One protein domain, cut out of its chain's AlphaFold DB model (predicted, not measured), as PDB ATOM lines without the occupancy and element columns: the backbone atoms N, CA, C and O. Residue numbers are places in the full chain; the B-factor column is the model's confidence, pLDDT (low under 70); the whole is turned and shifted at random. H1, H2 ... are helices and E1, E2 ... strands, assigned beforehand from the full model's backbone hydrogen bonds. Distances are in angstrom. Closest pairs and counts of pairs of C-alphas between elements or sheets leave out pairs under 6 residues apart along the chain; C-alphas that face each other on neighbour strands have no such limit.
ATOM      1  N   LEU A  14      13.966  54.441  14.554       94.56
ATOM      2  CA  LEU A  14      14.967  53.631  13.867       94.56
ATOM      3  C   LEU A  14      14.413  53.114  12.543       94.56
ATOM      4  O   LEU A  14      13.337  52.521  12.501       94.56
ATOM      5  N   GLU A  15      15.197  53.295  11.487       95.44
ATOM      6  CA  GLU A  15      14.961  52.712  10.171       95.44
ATOM      7  C   GLU A  15      15.871  51.500   9.987       95.44
ATOM      8  O   GLU A  15      17.097  51.576  10.122       95.44
ATOM      9  N   ILE A  16      15.253  50.348   9.750       94.44
ATOM     10  CA  ILE A  16      15.920  49.059   9.639       94.44
ATOM     11  C   ILE A  16      15.666  48.547   8.227       94.44
ATOM     12  O   ILE A  16      14.686  47.851   7.959       94.44
ATOM     13  N   GLY A  17      16.583  48.871   7.319       92.75
ATOM     14  CA  GLY A  17      16.482  48.431   5.934       92.75
ATOM     15  C   GLY A  17      16.739  46.935   5.812       92.75
ATOM     16  O   GLY A  17      17.884  46.546   5.604       92.75
ATOM     17  N   LEU A  18      15.708  46.101   5.942       91.88
ATOM     18  CA  LEU A  18      15.760  44.643   5.788       91.88
ATOM     19  C   LEU A  18      16.001  44.250   4.324       91.88
ATOM     20  O   LEU A  18      16.766  43.330   4.048       91.88
ATOM     21  N   GLN A  19      15.436  45.038   3.406       93.56
ATOM     22  CA  GLN A  19      15.475  44.936   1.946       93.56
ATOM     23  C   GLN A  19      14.773  43.699   1.389       93.56
ATOM     24  O   GLN A  19      13.918  43.844   0.526       93.56
ATOM     25  N   SER A  20      15.110  42.511   1.883       94.56
ATOM     26  CA  SER A  20      14.534  41.225   1.492       94.56
ATOM     27  C   SER A  20      14.808  40.192   2.592       94.56
ATOM     28  O   SER A  20      15.750  40.351   3.371       94.56
ATOM     29  N   LEU A  21      14.022  39.114   2.659       92.69
ATOM     30  CA  LEU A  21      14.384  37.904   3.413       92.69
ATOM     31  C   LEU A  21      14.763  36.732   2.490       92.69
ATOM     32  O   LEU A  21      15.057  35.635   2.968       92.69
ATOM     33  N   ASN A  22      14.792  36.948   1.174       94.69
ATOM     34  CA  ASN A  22      15.284  35.982   0.205       94.69
ATOM     35  C   ASN A  22      16.822  35.994   0.205       94.69
ATOM     36  O   ASN A  22      17.466  36.947  -0.234       94.69
ATOM     37  N   ILE A  23      17.425  34.903   0.686       93.31
ATOM     38  CA  ILE A  23      18.886  34.768   0.823       93.31
ATOM     39  C   ILE A  23      19.593  34.975  -0.520       93.31
ATOM     40  O   ILE A  23      20.599  35.676  -0.584       93.31
ATOM     41  N   LYS A  24      19.038  34.441  -1.613       94.62
ATOM     42  CA  LYS A  24      19.633  34.573  -2.947       94.62
ATOM     43  C   LYS A  24      19.645  36.029  -3.415       94.62
ATOM     44  O   LYS A  24      20.617  36.482  -4.022       94.62
ATOM     45  N   THR A  25      18.579  36.760  -3.109       95.69
ATOM     46  CA  THR A  25      18.473  38.195  -3.373       95.69
ATOM     47  C   THR A  25      19.503  38.971  -2.566       95.69
ATOM     48  O   THR A  25      20.281  39.725  -3.151       95.69
ATOM     49  N   LEU A  26      19.583  38.730  -1.255       94.25
ATOM     50  CA  LEU A  26      20.549  39.382  -0.367       94.25
ATOM     51  C   LEU A  26      21.999  39.130  -0.802       94.25
ATOM     52  O   LEU A  26      22.785  40.075  -0.903       94.25
ATOM     53  N   ASP A  27      22.344  37.891  -1.146       93.75
ATOM     54  CA  ASP A  27      23.675  37.540  -1.644       93.75
ATOM     55  C   ASP A  27      24.005  38.275  -2.950       93.75
ATOM     56  O   ASP A  27      25.114  38.788  -3.118       93.75
ATOM     57  N   SER A  28      23.034  38.398  -3.862       93.56
ATOM     58  CA  SER A  28      23.236  39.066  -5.155       93.56
ATOM     59  C   SER A  28      23.560  40.559  -5.041       93.56
ATOM     60  O   SER A  28      24.280  41.109  -5.884       93.56
ATOM     61  N   ILE A  29      23.079  41.194  -3.968       93.00
ATOM     62  CA  ILE A  29      23.320  42.603  -3.643       93.00
ATOM     63  C   ILE A  29      24.440  42.785  -2.613       93.00
ATOM     64  O   ILE A  29      24.570  43.855  -2.024       93.00
ATOM     65  N   ASN A  30      25.271  41.754  -2.412       90.69
ATOM     66  CA  ASN A  30      26.402  41.740  -1.479       90.69
ATOM     67  C   ASN A  30      26.003  41.990  -0.013       90.69
ATOM     68  O   ASN A  30      26.797  42.500   0.781       90.69
ATOM     69  N   ARG A  31      24.782  41.610   0.373       89.12
ATOM     70  CA  ARG A  31      24.258  41.807   1.721       89.12
ATOM     71  C   ARG A  31      24.367  40.540   2.564       89.12
ATOM     72  O   ARG A  31      23.441  39.746   2.668       89.12
ATOM     73  N   LYS A  32      25.485  40.406   3.278       85.12
ATOM     74  CA  LYS A  32      25.697  39.317   4.244       85.12
ATOM     75  C   LYS A  32      25.018  39.639   5.577       85.12
ATOM     76  O   LYS A  32      25.616  40.276   6.441       85.12
ATOM     77  N   THR A  33      23.762  39.225   5.738       82.06
ATOM     78  CA  THR A  33      22.978  39.452   6.965       82.06
ATOM     79  C   THR A  33      22.619  38.127   7.626       82.06
ATOM     80  O   THR A  33      22.081  37.236   6.980       82.06
ATOM     81  N   ASN A  34      22.870  38.006   8.931       89.00
ATOM     82  CA  ASN A  34      22.285  36.931   9.726       89.00
ATOM     83  C   ASN A  34      20.842  37.329  10.078       89.00
ATOM     84  O   ASN A  34      20.635  38.191  10.936       89.00
ATOM     85  N   LEU A  35      19.875  36.745   9.365       87.06
ATOM     86  CA  LEU A  35      18.458  37.090   9.487       87.06
ATOM     87  C   LEU A  35      17.906  36.775  10.881       87.06
ATOM     88  O   LEU A  35      17.197  37.606  11.437       87.06
ATOM     89  N   ASP A  36      18.310  35.662  11.494       90.25
ATOM     90  CA  ASP A  36      17.861  35.291  12.842       90.25
ATOM     91  C   ASP A  36      18.294  36.329  13.882       90.25
ATOM     92  O   ASP A  36      17.499  36.793  14.700       90.25
ATOM     93  N   LYS A  37      19.559  36.761  13.814       92.94
ATOM     94  CA  LYS A  37      20.097  37.803  14.694       92.94
ATOM     95  C   LYS A  37      19.425  39.152  14.443       92.94
ATOM     96  O   LYS A  37      19.194  39.896  15.395       92.94
ATOM     97  N   LEU A  38      19.130  39.483  13.186       91.62
ATOM     98  CA  LEU A  38      18.430  40.718  12.840       91.62
ATOM     99  C   LEU A  38      17.008  40.716  13.412       91.62
ATOM    100  O   LEU A  38      16.649  41.645  14.130       91.62
ATOM    101  N   THR A  39      16.247  39.647  13.184       92.12
ATOM    102  CA  THR A  39      14.897  39.462  13.725       92.12
ATOM    103  C   THR A  39      14.883  39.506  15.253       92.12
ATOM    104  O   THR A  39      14.072  40.218  15.844       92.12
ATOM    105  N   ALA A  40      15.826  38.829  15.917       94.25
ATOM    106  CA  ALA A  40      15.953  38.876  17.373       94.25
ATOM    107  C   ALA A  40      16.224  40.300  17.893       94.25
ATOM    108  O   ALA A  40      15.645  40.724  18.894       94.25
ATOM    109  N   ASN A  41      17.074  41.061  17.199       94.75
ATOM    110  CA  ASN A  41      17.354  42.453  17.545       94.75
ATOM    111  C   ASN A  41      16.133  43.358  17.338       94.75
ATOM    112  O   ASN A  41      15.879  44.206  18.188       94.75
ATOM    113  N   ILE A  42      15.379  43.173  16.251       94.62
ATOM    114  CA  ILE A  42      14.144  43.924  15.984       94.62
ATOM    115  C   ILE A  42      13.124  43.664  17.094       94.62
ATOM    116  O   ILE A  42      12.648  44.612  17.711       94.62
ATOM    117  N   ASN A  43      12.863  42.395  17.421       94.75
ATOM    118  CA  ASN A  43      11.928  42.024  18.487       94.75
ATOM    119  C   ASN A  43      12.337  42.610  19.843       94.75
ATOM    120  O   ASN A  43      11.494  43.112  20.584       94.75
ATOM    121  N   ARG A  44      13.638  42.609  20.152       94.75
ATOM    122  CA  ARG A  44      14.163  43.231  21.374       94.75
ATOM    123  C   ARG A  44      13.985  44.753  21.391       94.75
ATOM    124  O   ARG A  44      13.735  45.318  22.448       94.75
ATOM    125  N   LEU A  45      14.147  45.429  20.255       93.94
ATOM    126  CA  LEU A  45      13.920  46.873  20.167       93.94
ATOM    127  C   LEU A  45      12.429  47.212  20.310       93.94
ATOM    128  O   LEU A  45      12.089  48.133  21.046       93.94
ATOM    129  N   LEU A  46      11.548  46.437  19.669       91.62
ATOM    130  CA  LEU A  46      10.096  46.589  19.790       91.62
ATOM    131  C   LEU A  46       9.615  46.373  21.226       91.62
ATOM    132  O   LEU A  46       8.761  47.116  21.702       91.62
ATOM    133  N   SER A  47      10.194  45.405  21.944       92.62
ATOM    134  CA  SER A  47       9.792  45.093  23.320       92.62
ATOM    135  C   SER A  47      10.046  46.229  24.313       92.62
ATOM    136  O   SER A  47       9.530  46.177  25.425       92.62
ATOM    137  N   TYR A  48      10.851  47.235  23.958       91.62
ATOM    138  CA  TYR A  48      11.053  48.405  24.814       91.62
ATOM    139  C   TYR A  48       9.869  49.378  24.773       91.62
ATOM    140  O   TYR A  48       9.693  50.150  25.711       91.62
ATOM    141  N   GLY A  49       9.054  49.351  23.711       89.56
ATOM    142  CA  GLY A  49       7.829  50.152  23.597       89.56
ATOM    143  C   GLY A  49       8.029  51.674  23.554       89.56
ATOM    144  O   GLY A  49       7.052  52.414  23.589       89.56
ATOM    145  N   ASN A  50       9.272  52.158  23.492       88.81
ATOM    146  CA  ASN A  50       9.626  53.581  23.526       88.81
ATOM    147  C   ASN A  50      10.321  54.076  22.241       88.81
ATOM    148  O   ASN A  50      10.603  55.270  22.125       88.81
ATOM    149  N   ILE A  51      10.597  53.174  21.292       91.50
ATOM    150  CA  ILE A  51      11.288  53.452  20.026       91.50
ATOM    151  C   ILE A  51      10.338  53.153  18.874       91.50
ATOM    152  O   ILE A  51       9.806  52.047  18.769       91.50
ATOM    153  N   HIS A  52      10.178  54.117  17.973       92.12
ATOM    154  CA  HIS A  52       9.410  53.920  16.750       92.12
ATOM    155  C   HIS A  52      10.279  53.210  15.704       92.12
ATOM    156  O   HIS A  52      11.456  53.527  15.544       92.12
ATOM    157  N   ILE A  53       9.739  52.192  15.035       94.88
ATOM    158  CA  ILE A  53      10.529  51.274  14.199       94.88
ATOM    159  C   ILE A  53       9.917  51.181  12.816       94.88
ATOM    160  O   ILE A  53       8.750  50.810  12.666       94.88
ATOM    161  N   HIS A  54      10.748  51.490  11.830       96.00
ATOM    162  CA  HIS A  54      10.473  51.370  10.412       96.00
ATOM    163  C   HIS A  54      11.268  50.190   9.862       96.00
ATOM    164  O   HIS A  54      12.472  50.085  10.104       96.00
ATOM    165  N   ILE A  55      10.599  49.299   9.138       97.38
ATOM    166  CA  ILE A  55      11.249  48.217   8.397       97.38
ATOM    167  C   ILE A  55      11.063  48.480   6.911       97.38
ATOM    168  O   ILE A  55       9.928  48.653   6.469       97.38
ATOM    169  N   ASP A  56      12.151  48.432   6.144       97.00
ATOM    170  CA  ASP A  56      12.087  48.646   4.697       97.00
ATOM    171  C   ASP A  56      12.333  47.357   3.928       97.00
ATOM    172  O   ASP A  56      13.316  46.651   4.165       97.00
ATOM    173  N   LEU A  57      11.470  47.094   2.956       98.00
ATOM    174  CA  LEU A  57      11.639  46.095   1.907       98.00
ATOM    175  C   LEU A  57      11.846  46.803   0.569       98.00
ATOM    176  O   LEU A  57      11.375  47.924   0.381       98.00
ATOM    177  N   ILE A  58      12.548  46.169  -0.370       97.88
ATOM    178  CA  ILE A  58      12.795  46.727  -1.703       97.88
ATOM    179  C   ILE A  58      12.255  45.767  -2.757       97.88
ATOM    180  O   ILE A  58      12.812  44.705  -2.981       97.88
ATOM    181  N   VAL A  59      11.211  46.193  -3.459       98.38
ATOM    182  CA  VAL A  59      10.639  45.520  -4.623       98.38
ATOM    183  C   VAL A  59      11.579  45.636  -5.824       98.38
ATOM    184  O   VAL A  59      12.105  46.715  -6.118       98.38
ATOM    185  N   GLY A  60      11.720  44.547  -6.581       97.38
ATOM    186  CA  GLY A  60      12.458  44.530  -7.848       97.38
ATOM    187  C   GLY A  60      13.949  44.255  -7.702       97.38
ATOM    188  O   GLY A  60      14.710  44.511  -8.635       97.38
ATOM    189  N   LEU A  61      14.382  43.744  -6.548       97.56
ATOM    190  CA  LEU A  61      15.737  43.234  -6.393       97.56
ATOM    191  C   LEU A  61      15.961  41.964  -7.238       97.56
ATOM    192  O   LEU A  61      15.013  41.234  -7.538       97.56
ATOM    193  N   PRO A  62      17.215  41.657  -7.625       97.06
ATOM    194  CA  PRO A  62      17.493  40.440  -8.372       97.06
ATOM    195  C   PRO A  62      17.073  39.173  -7.620       97.06
ATOM    196  O   PRO A  62      17.245  39.068  -6.406       97.06
ATOM    197  N   TYR A  63      16.586  38.179  -8.364       97.19
ATOM    198  CA  TYR A  63      16.122  36.881  -7.847       97.19
ATOM    199  C   TYR A  63      14.891  36.915  -6.937       97.19
ATOM    200  O   TYR A  63      14.600  35.902  -6.301       97.19
ATOM    201  N   GLU A  64      14.176  38.038  -6.902       97.56
ATOM    202  CA  GLU A  64      12.967  38.207  -6.105       97.56
ATOM    203  C   GLU A  64      11.739  38.331  -7.008       97.56
ATOM    204  O   GLU A  64      11.529  39.344  -7.676       97.56
ATOM    205  N   ASP A  65      10.954  37.261  -7.055       97.88
ATOM    206  CA  ASP A  65       9.644  37.225  -7.704       97.88
ATOM    207  C   ASP A  65       8.527  37.609  -6.720       97.88
ATOM    208  O   ASP A  65       8.758  37.834  -5.531       97.88
ATOM    209  N   ILE A  66       7.287  37.680  -7.209       97.75
ATOM    210  CA  ILE A  66       6.145  38.086  -6.381       97.75
ATOM    211  C   ILE A  66       5.920  37.151  -5.183       97.75
ATOM    212  O   ILE A  66       5.534  37.610  -4.111       97.75
ATOM    213  N   THR A  67       6.198  35.856  -5.342       97.94
ATOM    214  CA  THR A  67       6.023  34.846  -4.291       97.94
ATOM    215  C   THR A  67       7.044  35.048  -3.175       97.94
ATOM    216  O   THR A  67       6.676  35.191  -2.012       97.94
ATOM    217  N   SER A  68       8.328  35.138  -3.520       97.88
ATOM    218  CA  SER A  68       9.401  35.360  -2.544       97.88
ATOM    219  C   SER A  68       9.354  36.756  -1.910       97.88
ATOM    220  O   SER A  68       9.710  36.911  -0.734       97.88
ATOM    221  N   PHE A  69       8.857  37.765  -2.634       98.38
ATOM    222  CA  PHE A  69       8.546  39.072  -2.058       98.38
ATOM    223  C   PHE A  69       7.385  38.986  -1.060       98.38
ATOM    224  O   PHE A  69       7.500  39.518   0.043       98.38
ATOM    225  N   SER A  70       6.295  38.289  -1.404       98.44
ATOM    226  CA  SER A  70       5.149  38.057  -0.510       98.44
ATOM    227  C   SER A  70       5.582  37.377   0.793       98.44
ATOM    228  O   SER A  70       5.250  37.848   1.880       98.44
ATOM    229  N   ASP A  71       6.419  36.340   0.710       98.00
ATOM    230  CA  ASP A  71       6.984  35.674   1.889       98.00
ATOM    231  C   ASP A  71       7.802  36.637   2.757       98.00
ATOM    232  O   ASP A  71       7.711  36.615   3.989       98.00
ATOM    233  N   SER A  72       8.607  37.492   2.120       97.25
ATOM    234  CA  SER A  72       9.409  38.490   2.827       97.25
ATOM    235  C   SER A  72       8.527  39.542   3.502       97.25
ATOM    236  O   SER A  72       8.747  39.894   4.662       97.25
ATOM    237  N   PHE A  73       7.496  40.004   2.800       98.62
ATOM    238  CA  PHE A  73       6.506  40.941   3.306       98.62
ATOM    239  C   PHE A  73       5.780  40.389   4.527       98.62
ATOM    240  O   PHE A  73       5.728  41.059   5.556       98.62
ATOM    241  N   ASN A  74       5.255  39.167   4.435       98.38
ATOM    242  CA  ASN A  74       4.496  38.541   5.513       98.38
ATOM    243  C   ASN A  74       5.350  38.396   6.776       98.38
ATOM    244  O   ASN A  74       4.938  38.834   7.846       98.38
ATOM    245  N   LYS A  75       6.589  37.910   6.638       97.06
ATOM    246  CA  LYS A  75       7.531  37.805   7.762       97.06
ATOM    247  C   LYS A  75       7.876  39.167   8.362       97.06
ATOM    248  O   LYS A  75       7.925  39.298   9.578       97.06
ATOM    249  N   ALA A  76       8.112  40.186   7.534       97.38
ATOM    250  CA  ALA A  76       8.394  41.537   8.019       97.38
ATOM    251  C   ALA A  76       7.180  42.159   8.731       97.38
ATOM    252  O   ALA A  76       7.341  42.844   9.740       97.38
ATOM    253  N   TYR A  77       5.970  41.894   8.235       97.38
ATOM    254  CA  TYR A  77       4.719  42.332   8.845       97.38
ATOM    255  C   TYR A  77       4.474  41.659  10.201       97.38
ATOM    256  O   TYR A  77       4.058  42.323  11.147       97.38
ATOM    257  N   GLU A  78       4.777  40.365  10.326       96.12
ATOM    258  CA  GLU A  78       4.651  39.594  11.572       96.12
ATOM    259  C   GLU A  78       5.549  40.108  12.702       96.12
ATOM    260  O   GLU A  78       5.208  39.941  13.874       96.12
ATOM    261  N   LEU A  79       6.646  40.801  12.373       95.75
ATOM    262  CA  LEU A  79       7.441  41.530  13.366       95.75
ATOM    263  C   LEU A  79       6.663  42.697  13.984       95.75
ATOM    264  O   LEU A  79       7.099  43.243  14.985       95.75
ATOM    265  N   LYS A  80       5.518  43.087  13.411       94.94
ATOM    266  CA  LYS A  80       4.661  44.198  13.844       94.94
ATOM    267  C   LYS A  80       5.427  45.521  14.000       94.94
ATOM    268  O   LYS A  80       5.294  46.179  15.034       94.94
ATOM    269  N   PRO A  81       6.208  45.961  12.991       95.62
ATOM    270  CA  PRO A  81       6.862  47.258  13.064       95.62
ATOM    271  C   PRO A  81       5.822  48.378  13.083       95.62
ATOM    272  O   PRO A  81       4.715  48.226  12.557       95.62
ATOM    273  N   HIS A  82       6.186  49.533  13.629       95.00
ATOM    274  CA  HIS A  82       5.303  50.696  13.617       95.00
ATOM    275  C   HIS A  82       5.014  51.154  12.181       95.00
ATOM    276  O   HIS A  82       3.881  51.532  11.882       95.00
ATOM    277  N   MET A  83       6.006  51.021  11.292       96.06
ATOM    278  CA  MET A  83       5.893  51.262   9.854       96.06
ATOM    279  C   MET A  83       6.561  50.140   9.058       96.06
ATOM    280  O   MET A  83       7.665  49.706   9.389       96.06
ATOM    281  N   LEU A  84       5.909  49.703   7.983       97.75
ATOM    282  CA  LEU A  84       6.490  48.805   6.987       97.75
ATOM    283  C   LEU A  84       6.525  49.542   5.648       97.75
ATOM    284  O   LEU A  84       5.481  49.961   5.150       97.75
ATOM    285  N   GLN A  85       7.712  49.720   5.080       97.44
ATOM    286  CA  GLN A  85       7.909  50.433   3.824       97.44
ATOM    287  C   GLN A  85       8.161  49.441   2.691       97.44
ATOM    288  O   GLN A  85       9.021  48.566   2.793       97.44
ATOM    289  N   MET A  86       7.456  49.621   1.573       97.88
ATOM    290  CA  MET A  86       7.805  48.986   0.304       97.88
ATOM    291  C   MET A  86       8.490  50.031  -0.580       97.88
ATOM    292  O   MET A  86       7.853  50.903  -1.163       97.88
ATOM    293  N   GLY A  87       9.817  49.995  -0.636       97.38
ATOM    294  CA  GLY A  87      10.592  50.758  -1.607       97.38
ATOM    295  C   GLY A  87      10.622  50.041  -2.953       97.38
ATOM    296  O   GLY A  87      10.561  48.820  -3.007       97.38
ATOM    297  N   PHE A  88      10.764  50.780  -4.048       97.88
ATOM    298  CA  PHE A  88      10.988  50.206  -5.377       97.88
ATOM    299  C   PHE A  88      12.443  50.422  -5.770       97.88
ATOM    300  O   PHE A  88      13.002  51.497  -5.525       97.88
ATOM    301  N   LEU A  89      13.078  49.390  -6.334       97.69
ATOM    302  CA  LEU A  89      14.494  49.433  -6.672       97.69
ATOM    303  C   LEU A  89      14.786  50.616  -7.599       97.69
ATOM    304  O   LEU A  89      14.198  50.760  -8.667       97.69
ATOM    305  N   LYS A  90      15.771  51.422  -7.206       97.12
ATOM    306  CA  LYS A  90      16.336  52.505  -8.006       97.12
ATOM    307  C   LYS A  90      17.749  52.130  -8.412       97.12
ATOM    308  O   LYS A  90      18.602  51.893  -7.555       97.12
ATOM    309  N   LEU A  91      18.021  52.090  -9.712       95.94
ATOM    310  CA  LEU A  91      19.357  51.803 -10.221       95.94
ATOM    311  C   LEU A  91      20.164  53.101 -10.265       95.94
ATOM    312  O   LEU A  91      20.318  53.728 -11.308       95.94
ATOM    313  N   LEU A  92      20.668  53.527  -9.107       95.38
ATOM    314  CA  LEU A  92      21.400  54.787  -8.961       95.38
ATOM    315  C   LEU A  92      22.764  54.747  -9.665       95.38
ATOM    316  O   LEU A  92      23.433  53.707  -9.697       95.38
ATOM    317  N   HIS A  93      23.207  55.891 -10.189       93.25
ATOM    318  CA  HIS A  93      24.542  56.032 -10.772       93.25
ATOM    319  C   HIS A  93      25.636  55.611  -9.777       93.25
ATOM    320  O   HIS A  93      25.583  55.941  -8.597       93.25
ATOM    321  N   GLY A  94      26.617  54.843 -10.257       91.50
ATOM    322  CA  GLY A  94      27.724  54.330  -9.442       91.50
ATOM    323  C   GLY A  94      27.411  53.080  -8.607       91.50
ATOM    324  O   GLY A  94      28.351  52.409  -8.179       91.50
ATOM    325  N   SER A  95      26.135  52.709  -8.428       93.31
ATOM    326  CA  SER A  95      25.754  51.501  -7.682       93.31
ATOM    327  C   SER A  95      26.137  50.209  -8.415       93.31
ATOM    328  O   SER A  95      26.153  50.149  -9.647       93.31
ATOM    329  N   ASP A  96      26.407  49.139  -7.664       93.56
ATOM    330  CA  ASP A  96      26.732  47.833  -8.253       93.56
ATOM    331  C   ASP A  96      25.560  47.239  -9.038       93.56
ATOM    332  O   ASP A  96      25.766  46.632 -10.088       93.56
ATOM    333  N   LEU A  97      24.327  47.475  -8.585       94.06
ATOM    334  CA  LEU A  97      23.123  47.074  -9.314       94.06
ATOM    335  C   LEU A  97      23.015  47.779 -10.669       94.06
ATOM    336  O   LEU A  97      22.678  47.130 -11.654       94.06
ATOM    337  N   ARG A  98      23.378  49.067 -10.759       93.81
ATOM    338  CA  ARG A  98      23.428  49.790 -12.041       93.81
ATOM    339  C   ARG A  98      24.465  49.192 -12.990       93.81
ATOM    340  O   ARG A  98      24.163  49.024 -14.165       93.81
ATOM    341  N   LYS A  99      25.652  48.826 -12.492       94.25
ATOM    342  CA  LYS A  99      26.706  48.177 -13.302       94.25
ATOM    343  C   LYS A  99      26.276  46.801 -13.820       94.25
ATOM    344  O   LYS A  99      26.679  46.403 -14.904       94.25
ATOM    345  N   LYS A 100      25.455  46.084 -13.048       94.06
ATOM    346  CA  LYS A 100      24.937  44.750 -13.389       94.06
ATOM    347  C   LYS A 100      23.560  44.782 -14.068       94.06
ATOM    348  O   LYS A 100      22.984  43.721 -14.294       94.06
ATOM    349  N   ALA A 101      23.017  45.957 -14.400       92.00
ATOM    350  CA  ALA A 101      21.650  46.086 -14.909       92.00
ATOM    351  C   ALA A 101      21.420  45.276 -16.195       92.00
ATOM    352  O   ALA A 101      20.415  44.578 -16.303       92.00
ATOM    353  N   GLU A 102      22.375  45.313 -17.129       91.44
ATOM    354  CA  GLU A 102      22.324  44.534 -18.374       91.44
ATOM    355  C   GLU A 102      22.409  43.028 -18.109       91.44
ATOM    356  O   GLU A 102      21.629  42.255 -18.664       91.44
ATOM    357  N   GLN A 103      23.299  42.607 -17.202       94.25
ATOM    358  CA  GLN A 103      23.430  41.207 -16.789       94.25
ATOM    359  C   GLN A 103      22.119  40.677 -16.196       94.25
ATOM    360  O   GLN A 103      21.693  39.567 -16.519       94.25
ATOM    361  N   TYR A 104      21.475  41.468 -15.337       94.31
ATOM    362  CA  TYR A 104      20.184  41.130 -14.750       94.31
ATOM    363  C   TYR A 104      19.004  41.438 -15.668       94.31
ATOM    364  O   TYR A 104      17.882  41.158 -15.279       94.31
ATOM    365  N   LYS A 105      19.227  41.982 -16.871       95.19
ATOM    366  CA  LYS A 105      18.179  42.382 -17.822       95.19
ATOM    367  C   LYS A 105      17.087  43.255 -17.181       95.19
ATOM    368  O   LYS A 105      15.919  43.146 -17.541       95.19
ATOM    369  N   CYS A 106      17.457  44.106 -16.223       94.31
ATOM    370  CA  CYS A 106      16.517  45.015 -15.570       94.31
ATOM    371  C   CYS A 106      16.262  46.227 -16.465       94.31
ATOM    372  O   CYS A 106      17.211  46.890 -16.897       94.31
ATOM    373  N   ARG A 107      14.991  46.570 -16.686       95.94
ATOM    374  CA  ARG A 107      14.613  47.833 -17.329       95.94
ATOM    375  C   ARG A 107      14.240  48.849 -16.263       95.94
ATOM    376  O   ARG A 107      13.601  48.512 -15.272       95.94
ATOM    377  N   TYR A 108      14.646  50.095 -16.453       96.56
ATOM    378  CA  TYR A 108      14.444  51.169 -15.482       96.56
ATOM    379  C   TYR A 108      14.347  52.523 -16.180       96.56
ATOM    380  O   TYR A 108      14.727  52.656 -17.346       96.56
ATOM    381  N   THR A 109      13.814  53.524 -15.484       95.62
ATOM    382  CA  THR A 109      13.623  54.859 -16.057       95.62
ATOM    383  C   THR A 109      14.962  55.559 -16.294       95.62
ATOM    384  O   THR A 109      15.860  55.522 -15.452       95.62
ATOM    385  N   ALA A 110      15.102  56.231 -17.439       92.25
ATOM    386  CA  ALA A 110      16.282  57.050 -17.721       92.25
ATOM    387  C   ALA A 110      16.324  58.316 -16.852       92.25
ATOM    388  O   ALA A 110      17.405  58.780 -16.513       92.25
ATOM    389  N   GLU A 111      15.156  58.826 -16.464       92.62
ATOM    390  CA  GLU A 111      15.016  59.978 -15.579       92.62
ATOM    391  C   GLU A 111      15.059  59.568 -14.108       92.62
ATOM    392  O   GLU A 111      14.615  58.474 -13.727       92.62
ATOM    393  N   ALA A 112      15.559  60.480 -13.270       90.88
ATOM    394  CA  ALA A 112      15.499  60.330 -11.825       90.88
ATOM    395  C   ALA A 112      14.033  60.098 -11.382       90.88
ATOM    396  O   ALA A 112      13.131  60.775 -11.874       90.88
ATOM    397  N   PRO A 113      13.774  59.149 -10.462       94.06
ATOM    398  CA  PRO A 113      14.742  58.512  -9.568       94.06
ATOM    399  C   PRO A 113      15.360  57.193 -10.083       94.06
ATOM    400  O   PRO A 113      15.902  56.442  -9.273       94.06
ATOM    401  N   TYR A 114      15.328  56.916 -11.394       96.25
ATOM    402  CA  TYR A 114      15.883  55.703 -12.027       96.25
ATOM    403  C   TYR A 114      15.255  54.404 -11.517       96.25
ATOM    404  O   TYR A 114      15.942  53.411 -11.258       96.25
ATOM    405  N   GLU A 115      13.945  54.441 -11.306       97.38
ATOM    406  CA  GLU A 115      13.200  53.328 -10.738       97.38
ATOM    407  C   GLU A 115      13.060  52.191 -11.749       97.38
ATOM    408  O   GLU A 115      12.924  52.414 -12.956       97.38
ATOM    409  N   VAL A 116      13.107  50.960 -11.250       96.81
ATOM    410  CA  VAL A 116      12.889  49.758 -12.044       96.81
ATOM    411  C   VAL A 116      11.470  49.753 -12.619       96.81
ATOM    412  O   VAL A 116      10.491  50.027 -11.929       96.81
ATOM    413  N   MET A 117      11.369  49.458 -13.911       97.38
ATOM    414  CA  MET A 117      10.100  49.262 -14.610       97.38
ATOM    415  C   MET A 117       9.719  47.784 -14.611       97.38
ATOM    416  O   MET A 117       8.551  47.460 -14.437       97.38
ATOM    417  N   ASP A 118      10.708  46.904 -14.772       97.50
ATOM    418  CA  ASP A 118      10.568  45.452 -14.723       97.50
ATOM    419  C   ASP A 118      11.936  44.778 -14.593       97.50
ATOM    420  O   ASP A 118      12.998  45.363 -14.844       97.50
ATOM    421  N   THR A 119      11.888  43.514 -14.198       97.62
ATOM    422  CA  THR A 119      13.033  42.617 -14.083       97.62
ATOM    423  C   THR A 119      12.657  41.249 -14.655       97.62
ATOM    424  O   THR A 119      11.476  40.977 -14.872       97.62
ATOM    425  N   PRO A 120      13.609  40.319 -14.826       97.69
ATOM    426  CA  PRO A 120      13.285  38.934 -15.160       97.69
ATOM    427  C   PRO A 120      12.364  38.216 -14.163       97.69
ATOM    428  O   PRO A 120      11.869  37.142 -14.492       97.69
ATOM    429  N   TRP A 121      12.176  38.762 -12.958       98.19
ATOM    430  CA  TRP A 121      11.378  38.158 -11.887       98.19
ATOM    431  C   TRP A 121      10.041  38.864 -11.652       98.19
ATOM    432  O   TRP A 121       9.136  38.263 -11.081       98.19
ATOM    433  N   LEU A 122       9.910  40.117 -12.094       98.31
ATOM    434  CA  LEU A 122       8.709  40.934 -11.936       98.31
ATOM    435  C   LEU A 122       8.438  41.692 -13.229       98.31
ATOM    436  O   LEU A 122       9.251  42.518 -13.652       98.31
TER     437      LEU A 122
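What this domain is: This is residues 14 to 122 of the 224 residues of the protein "DUF4080 domain-containing protein" of Clostridiales bacterium GWF2_38_85 (UniProt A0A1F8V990). A small parallel sheet of three strands, in the order E1 E2 E3, has helices H2 and H3 along one face and no named helix over the other. Past the last residues of E2 and E3, short H4, the loop of residues 100 to 115 and short E4 lengthen the body. The printed part has 109 residues, with four named helices and four named strands in the order E1 H1 H2 E2 H3 E3 H4 E4; its class is mixed. It is compact, with a radius of gyration of the C-alphas of 14.6 A, and spans 44 by 26 by 22 A.

How they stand to each other: Start at E1, residues 14 to 19, parallel to E2, residues 51 to 59, at 22 degrees; N 16 and O 54 are within hydrogen-bond range, 2.8 A. H1, residues 23 to 28, is not on the sheet. H2, residues 35 to 46, is on it, height 9.9 A, over E1 and only just not over E2, on which 2 of its C-alphas fall. H3, residues 66 to 78, is on the same face, height 9.8 A, over E2, making two layers, helices on one face of a sheet; the closest C-alphas of E2 and H3, Val 59 and Phe 69, are 7.2 A apart. E3, residues 83 to 88, is parallel to E2 at 25 degrees, with N 57 and O 85 at 2.9 A. E1, H1 H2, E2 and E2, H3, E3 are strand-helix-strand units, parallel neighbour strands with helices between, with right-handed crossovers. H4, residues 96 to 99, is not on the sheet. E4, residues 116 to 118, pairs with no named strand, but residues 107 to 108 pair with it, antiparallel. Every O i to N i+4 pair is within range in H1, H2 and H3; H4 is too short for one.

Where its parts are: Find C-alpha 14, where E1 begins, at (14.967, 53.631, 13.867). E2 runs 25.9 A, H3 18.1 A, H2 16.3 A and E3 16.1 A. E4 ends at C-alpha 118, (10.568, 45.452, -14.723).

The domain as a whole: The C-alphas farthest apart, Tyr 48 and Glu 102, are 44.8 A apart. The printed part has no cut, the link from H4 to E4 is long, and no printed residue is under 70 in pLDDT.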